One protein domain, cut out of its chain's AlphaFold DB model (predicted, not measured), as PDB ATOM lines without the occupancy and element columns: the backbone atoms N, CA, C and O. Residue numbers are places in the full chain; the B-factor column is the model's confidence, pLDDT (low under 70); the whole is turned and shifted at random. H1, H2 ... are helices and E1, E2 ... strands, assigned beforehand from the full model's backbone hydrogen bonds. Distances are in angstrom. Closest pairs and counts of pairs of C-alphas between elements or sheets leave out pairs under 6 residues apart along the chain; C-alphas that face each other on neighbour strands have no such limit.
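This is residues 2 to 50 of the 54 residues of an uncharacterized protein of Brachybacterium sp. SW0106-09 (UniProt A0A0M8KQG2). A hairpin of two strands, E1 and E2, and one long helix, H1, meet near their ends as a V, with the corner around residues 16 and 17; from the far end of H1 a long link folds back toward the corner, where the short helix H2 ends the printed part. The turn end of the hairpin, residues 6 to 11, sticks out free. The printed part has 49 residues, with two named strands and two named helices in the order E1, E2, H1, H2; the sheet, in the order E1 - E2, is antiparallel, and the class is mixed, helices and strands. The whole is loose, with a radius of gyration of the C-alphas of 12.7 A and spans of 33 by 25 by 19 A.

E1, residues 2 to 7, and E2, residues 10 to 15, are antiparallel neighbours and form a hairpin, with 157 degrees between their directions. The C-alphas of Val 4 and Tyr 13 face each other at 4.6 A. Across this pair, N 5 and O 12 are within hydrogen-bond range at 2.9 A, and so are N 12 and O 5 at 2.8 A. The closest C-alphas of E2 and H1, residues 18 to 35, are those of Leu 15 and Leu 21, 7.8 A apart. H1 and H2, residues 47 to 50, are close but not clearly touching; their closest C-alphas, those of Ser 18 and Ser 47, are 6.8 A apart. E1 is apart from H1 and from H2, and E2 is apart from H2. In H1, 13 of 14 pairs of O i and N i+4 are within hydrogen-bond range; H2 is too short for such a pair, and its one pair of O i and N i+3 is within range.

E1 measures 16.3 A from its first to its last C-alpha and begins at C-alpha 2, at (-21.441, 38.674, 2.639). E2 measures 16.4 A. H1, 26.2 A long, runs from C-alpha 18 at (-23.965, 45.228, 11.425) to C-alpha 35 at (-48.896, 50.680, 5.482). H2 measures 5.3 A and ends at C-alpha 50, at (-23.311, 36.916, 19.193).

The two C-alphas farthest apart are those of Gly 8 and Leu 34, at 34.1 A. The C-alphas of Val 2 and Val 50 are 16.8 A apart. The links E1 to E2 and E2 to H1 are tight, with 2 residues each; the link H1 to H2 is long, with 11 residues. The printed part has no cut. The mean pLDDT of the printed part is 87.7, and residues 44 to 50 are under 70; the mean over H2 is 61.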
ATOM      1  N   VAL A   2     -20.266  39.418   2.155       91.81
ATOM      2  CA  VAL A   2     -21.441  38.674   2.639       91.81
ATOM      3  C   VAL A   2     -21.067  37.200   2.677       91.81
ATOM      4  O   VAL A   2     -20.484  36.699   1.715       91.81
ATOM      5  N   THR A   3     -21.382  36.517   3.772       94.00
ATOM      6  CA  THR A   3     -21.232  35.064   3.887       94.00
ATOM      7  C   THR A   3     -22.589  34.427   4.147       94.00
ATOM      8  O   THR A   3     -23.485  35.056   4.712       94.00
ATOM      9  N   VAL A   4     -22.758  33.184   3.699       94.56
ATOM     10  CA  VAL A   4     -23.996  32.418   3.862       94.56
ATOM     11  C   VAL A   4     -23.678  31.024   4.385       94.56
ATOM     12  O   VAL A   4     -22.695  30.411   3.968       94.56
ATOM     13  N   ARG A   5     -24.511  30.530   5.299       94.12
ATOM     14  CA  ARG A   5     -24.431  29.180   5.857       94.12
ATOM     15  C   ARG A   5     -25.823  28.540   5.882       94.12
ATOM     16  O   ARG A   5     -26.743  29.158   6.415       94.12
ATOM     17  N   PRO A   6     -26.009  27.333   5.330       96.06
ATOM     18  CA  PRO A   6     -27.275  26.616   5.448       96.06
ATOM     19  C   PRO A   6     -27.474  26.070   6.874       96.06
ATOM     20  O   PRO A   6     -26.538  25.545   7.470       96.06
ATOM     21  N   GLU A   7     -28.697  26.169   7.396       94.19
ATOM     22  CA  GLU A   7     -29.136  25.678   8.711       94.19
ATOM     23  C   GLU A   7     -30.502  24.986   8.575       94.19
ATOM     24  O   GLU A   7     -31.565  25.616   8.600       94.19
ATOM     25  N   GLY A   8     -30.494  23.665   8.376       93.94
ATOM     26  CA  GLY A   8     -31.714  22.892   8.134       93.94
ATOM     27  C   GLY A   8     -32.436  23.340   6.857       93.94
ATOM     28  O   GLY A   8     -31.925  23.149   5.757       93.94
ATOM     29  N   ARG A   9     -33.639  23.919   6.998       95.75
ATOM     30  CA  ARG A   9     -34.410  24.504   5.877       95.75
ATOM     31  C   ARG A   9     -34.217  26.018   5.725       95.75
ATOM     32  O   ARG A   9     -34.936  26.639   4.949       95.75
ATOM     33  N   ALA A  10     -33.301  26.609   6.485       93.19
ATOM     34  CA  ALA A  10     -33.011  28.035   6.466       93.19
ATOM     35  C   ALA A  10     -31.590  28.308   5.954       93.19
ATOM     36  O   ALA A  10     -30.724  27.435   5.965       93.19
ATOM     37  N   SER A  11     -31.353  29.551   5.544       94.44
ATOM     38  CA  SER A  11     -30.027  30.079   5.216       94.44
ATOM     39  C   SER A  11     -29.730  31.254   6.138       94.44
ATOM     40  O   SER A  11     -30.522  32.191   6.220       94.44
ATOM     41  N   VAL A  12     -28.592  31.214   6.824       91.00
ATOM     42  CA  VAL A  12     -28.119  32.283   7.708       91.00
ATOM     43  C   VAL A  12     -27.099  33.128   6.961       91.00
ATOM     44  O   VAL A  12     -26.104  32.604   6.460       91.00
ATOM     45  N   TYR A  13     -27.337  34.437   6.908       90.69
ATOM     46  CA  TYR A  13     -26.460  35.406   6.257       90.69
ATOM     47  C   TYR A  13     -25.714  36.234   7.301       90.69
ATOM     48  O   TYR A  13     -26.320  36.715   8.255       90.69
ATOM     49  N   SER A  14     -24.414  36.436   7.093       88.06
ATOM     50  CA  SER A  14     -23.603  37.360   7.888       88.06
ATOM     51  C   SER A  14     -23.067  38.468   6.991       88.06
ATOM     52  O   SER A  14     -22.494  38.210   5.929       88.06
ATOM     53  N   LEU A  15     -23.261  39.715   7.418       90.38
ATOM     54  CA  LEU A  15     -22.843  40.912   6.698       90.38
ATOM     55  C   LEU A  15     -21.765  41.647   7.497       90.38
ATOM     56  O   LEU A  15     -21.753  41.606   8.721       90.38
ATOM     57  N   ALA A  16     -20.856  42.324   6.798       89.94
ATOM     58  CA  ALA A  16     -19.696  42.965   7.421       89.94
ATOM     59  C   ALA A  16     -20.007  44.238   8.238       89.94
ATOM     60  O   ALA A  16     -19.178  44.646   9.040       89.94
ATOM     61  N   HIS A  17     -21.163  44.877   8.029       89.62
ATOM     62  CA  HIS A  17     -21.506  46.164   8.644       89.62
ATOM     63  C   HIS A  17     -22.828  46.044   9.405       89.62
ATOM     64  O   HIS A  17     -23.888  46.381   8.877       89.62
ATOM     65  N   SER A  18     -22.768  45.510  10.627       86.00
ATOM     66  CA  SER A  18     -23.965  45.228  11.425       86.00
ATOM     67  C   SER A  18     -24.768  46.484  11.765       86.00
ATOM     68  O   SER A  18     -25.986  46.443  11.674       86.00
ATOM     69  N   GLU A  19     -24.117  47.603  12.096       87.88
ATOM     70  CA  GLU A  19     -24.813  48.859  12.435       87.88
ATOM     71  C   GLU A  19     -25.649  49.377  11.258       87.88
ATOM     72  O   GLU A  19     -26.860  49.530  11.377       87.88
ATOM     73  N   ALA A  20     -25.035  49.500  10.076       91.69
ATOM     74  CA  ALA A  20     -25.738  49.911   8.861       91.69
ATOM     75  C   ALA A  20     -26.876  48.946   8.468       91.69
ATOM     76  O   ALA A  20     -27.871  49.361   7.872       91.69
ATOM     77  N   LEU A  21     -26.747  47.652   8.788       90.69
ATOM     78  CA  LEU A  21     -27.820  46.680   8.578       90.69
ATOM     79  C   LEU A  21     -28.994  46.914   9.538       90.69
ATOM     80  O   LEU A  21     -30.142  46.844   9.105       90.69
ATOM     81  N   ILE A  22     -28.729  47.200  10.813       90.19
ATOM     82  CA  ILE A  22     -29.780  47.510  11.791       90.19
ATOM     83  C   ILE A  22     -30.509  48.805  11.419       90.19
ATOM     84  O   ILE A  22     -31.741  48.836  11.472       90.19
ATOM     85  N   ASP A  23     -29.791  49.828  10.956       92.06
ATOM     86  CA  ASP A  23     -30.404  51.071  10.470       92.06
ATOM     87  C   ASP A  23     -31.347  50.813   9.287       92.06
ATOM     88  O   ASP A  23     -32.479  51.306   9.254       92.06
ATOM     89  N   LEU A  24     -30.915  49.980   8.332       93.44
ATOM     90  CA  LEU A  24     -31.728  49.582   7.183       93.44
ATOM     91  C   LEU A  24     -32.997  48.828   7.609       93.44
ATOM     92  O   LEU A  24     -34.087  49.124   7.115       93.44
ATOM     93  N   LEU A  25     -32.869  47.861   8.522       92.75
ATOM     94  CA  LEU A  25     -34.007  47.089   9.024       92.75
ATOM     95  C   LEU A  25     -34.992  47.975   9.801       92.75
ATOM     96  O   LEU A  25     -36.201  47.824   9.635       92.75
ATOM     97  N   SER A  26     -34.494  48.942  10.576       92.75
ATOM     98  CA  SER A  26     -35.325  49.898  11.327       92.75
ATOM     99  C   SER A  26     -36.094  50.839  10.393       92.75
ATOM    100  O   SER A  26     -37.264  51.156  10.616       92.75
ATOM    101  N   ALA A  27     -35.468  51.264   9.292       95.50
ATOM    102  CA  ALA A  27     -36.150  52.038   8.261       95.50
ATOM    103  C   ALA A  27     -37.276  51.232   7.587       95.50
ATOM    104  O   ALA A  27     -38.358  51.774   7.346       95.50
ATOM    105  N   ALA A  28     -37.046  49.942   7.318       95.44
ATOM    106  CA  ALA A  28     -38.059  49.051   6.757       95.44
ATOM    107  C   ALA A  28     -39.238  48.841   7.723       95.44
ATOM    108  O   ALA A  28     -40.388  48.957   7.307       95.44
ATOM    109  N   GLU A  29     -38.966  48.612   9.010       94.25
ATOM    110  CA  GLU A  29     -39.988  48.522  10.060       94.25
ATOM    111  C   GLU A  29     -40.882  49.768  10.083       94.25
ATOM    112  O   GLU A  29     -42.110  49.666  10.028       94.25
ATOM    113  N   ARG A  30     -40.274  50.961  10.078       95.06
ATOM    114  CA  ARG A  30     -41.016  52.224  10.034       95.06
ATOM    115  C   ARG A  30     -41.886  52.336   8.782       95.06
ATOM    116  O   ARG A  30     -43.021  52.797   8.883       95.06
ATOM    117  N   LEU A  31     -41.364  51.950   7.618       96.12
ATOM    118  CA  LEU A  31     -42.112  51.984   6.360       96.12
ATOM    119  C   LEU A  31     -43.337  51.068   6.424       96.12
ATOM    120  O   LEU A  31     -44.429  51.502   6.072       96.12
ATOM    121  N   LEU A  32     -43.170  49.843   6.921       96.31
ATOM    122  CA  LEU A  32     -44.262  48.880   7.092       96.31
ATOM    123  C   LEU A  32     -45.308  49.369   8.104       96.31
ATOM    124  O   LEU A  32     -46.510  49.219   7.894       96.31
ATOM    125  N   GLY A  33     -44.875  50.059   9.162       96.50
ATOM    126  CA  GLY A  33     -45.781  50.714  10.105       96.50
ATOM    127  C   GLY A  33     -46.716  51.736   9.446       96.50
ATOM    128  O   GLY A  33     -47.861  51.876   9.869       96.50
ATOM    129  N   LEU A  34     -46.273  52.412   8.379       97.56
ATOM    130  CA  LEU A  34     -47.105  53.366   7.638       97.56
ATOM    131  C   LEU A  34     -48.142  52.690   6.727       97.56
ATOM    132  O   LEU A  34     -49.131  53.334   6.382       97.56
ATOM    133  N   THR A  35     -47.946  51.426   6.334       95.31
ATOM    134  CA  THR A  35     -48.896  50.680   5.482       95.31
ATOM    135  C   THR A  35     -49.942  49.908   6.282       95.31
ATOM    136  O   THR A  35     -50.912  49.426   5.704       95.31
ATOM    137  N   GLY A  36     -49.768  49.808   7.603       93.50
ATOM    138  CA  GLY A  36     -50.581  48.954   8.470       93.50
ATOM    139  C   GLY A  36     -50.026  47.536   8.642       93.50
ATOM    140  O   GLY A  36     -50.575  46.779   9.436       93.50
ATOM    141  N   ASP A  37     -48.907  47.200   7.992       94.62
ATOM    142  CA  ASP A  37     -48.182  45.927   8.139       94.62
ATOM    143  C   ASP A  37     -47.068  46.027   9.191       94.62
ATOM    144  O   ASP A  37     -45.995  45.444   9.046       94.62
ATOM    145  N   GLY A  38     -47.296  46.819  10.243       90.06
ATOM    146  CA  GLY A  38     -46.301  47.081  11.276       90.06
ATOM    147  C   GLY A  38     -45.694  45.789  11.827       90.06
ATOM    148  O   GLY A  38     -46.404  44.882  12.258       90.06
ATOM    149  N   VAL A  39     -44.366  45.728  11.823       89.94
ATOM    150  CA  VAL A  39     -43.586  44.640  12.421       89.94
ATOM    151  C   VAL A  39     -42.829  45.167  13.629       89.94
ATOM    152  O   VAL A  39     -42.687  46.374  13.781       89.94
ATOM    153  N   ILE A  40     -42.361  44.258  14.484       87.62
ATOM    154  CA  ILE A  40     -41.417  44.584  15.553       87.62
ATOM    155  C   ILE A  40     -40.122  43.838  15.275       87.62
ATOM    156  O   ILE A  40     -40.126  42.605  15.169       87.62
ATOM    157  N   LEU A  41     -39.011  44.562  15.163       86.00
ATOM    158  CA  LEU A  41     -37.706  43.934  15.033       86.00
ATOM    159  C   LEU A  41     -37.404  43.100  16.292       86.00
ATOM    160  O   LEU A  41     -37.281  43.608  17.406       86.00
ATOM    161  N   CYS A  42     -37.267  41.790  16.097       83.19
ATOM    162  CA  CYS A  42     -37.122  40.790  17.156       83.19
ATOM    163  C   CYS A  42     -35.818  40.948  17.964       83.19
ATOM    164  O   CYS A  42     -34.765  40.704  17.403       83.19
ATOM    165  N   THR A  43     -35.857  41.239  19.272       70.25
ATOM    166  CA  THR A  43     -34.695  41.575  20.145       70.25
ATOM    167  C   THR A  43     -33.462  40.657  20.050       70.25
ATOM    168  O   THR A  43     -32.372  41.043  20.450       70.25
ATOM    169  N   LEU A  44     -33.607  39.455  19.493       68.00
ATOM    170  CA  LEU A  44     -32.511  38.569  19.095       68.00
ATOM    171  C   LEU A  44     -31.784  39.012  17.801       68.00
ATOM    172  O   LEU A  44     -31.160  38.188  17.139       68.00
ATOM    173  N   HIS A  45     -31.868  40.276  17.391       67.94
ATOM    174  CA  HIS A  45     -31.076  40.834  16.293       67.94
ATOM    175  C   HIS A  45     -29.929  41.681  16.858       67.94
ATOM    176  O   HIS A  45     -30.056  42.314  17.900       67.94
ATOM    177  N   GLY A  46     -28.782  41.671  16.178       57.62
ATOM    178  CA  GLY A  46     -27.633  42.510  16.528       57.62
ATOM    179  C   GLY A  46     -26.390  41.736  16.969       57.62
ATOM    180  O   GLY A  46     -26.437  40.566  17.330       57.62
ATOM    181  N   SER A  47     -25.240  42.404  16.905       61.00
ATOM    182  CA  SER A  47     -23.940  41.810  17.246       61.00
ATOM    183  C   SER A  47     -23.773  41.525  18.746       61.00
ATOM    184  O   SER A  47     -22.895  40.754  19.114       61.00
ATOM    185  N   ASP A  48     -24.596  42.121  19.613       61.94
ATOM    186  CA  ASP A  48     -24.507  41.942  21.071       61.94
ATOM    187  C   ASP A  48     -24.898  40.517  21.505       61.94
ATOM    188  O   ASP A  48     -24.273  39.916  22.376       61.94
ATOM    189  N   ILE A  49     -25.858  39.907  20.800       63.53
ATOM    190  CA  ILE A  49     -26.302  38.535  21.077       63.53
ATOM    191  C   ILE A  49     -25.318  37.461  20.579       63.53
ATOM    192  O   ILE A  49     -25.458  36.295  20.947       63.53
ATOM    193  N   VAL A  50     -24.327  37.830  19.751       58.62
ATOM    194  CA  VAL A  50     -23.311  36.916  19.193       58.62
ATOM    195  C   VAL A  50     -21.993  36.966  19.971       58.62
ATOM    196  O   VAL A  50     -20.924  36.725  19.425       58.62
TER     197      VAL A  50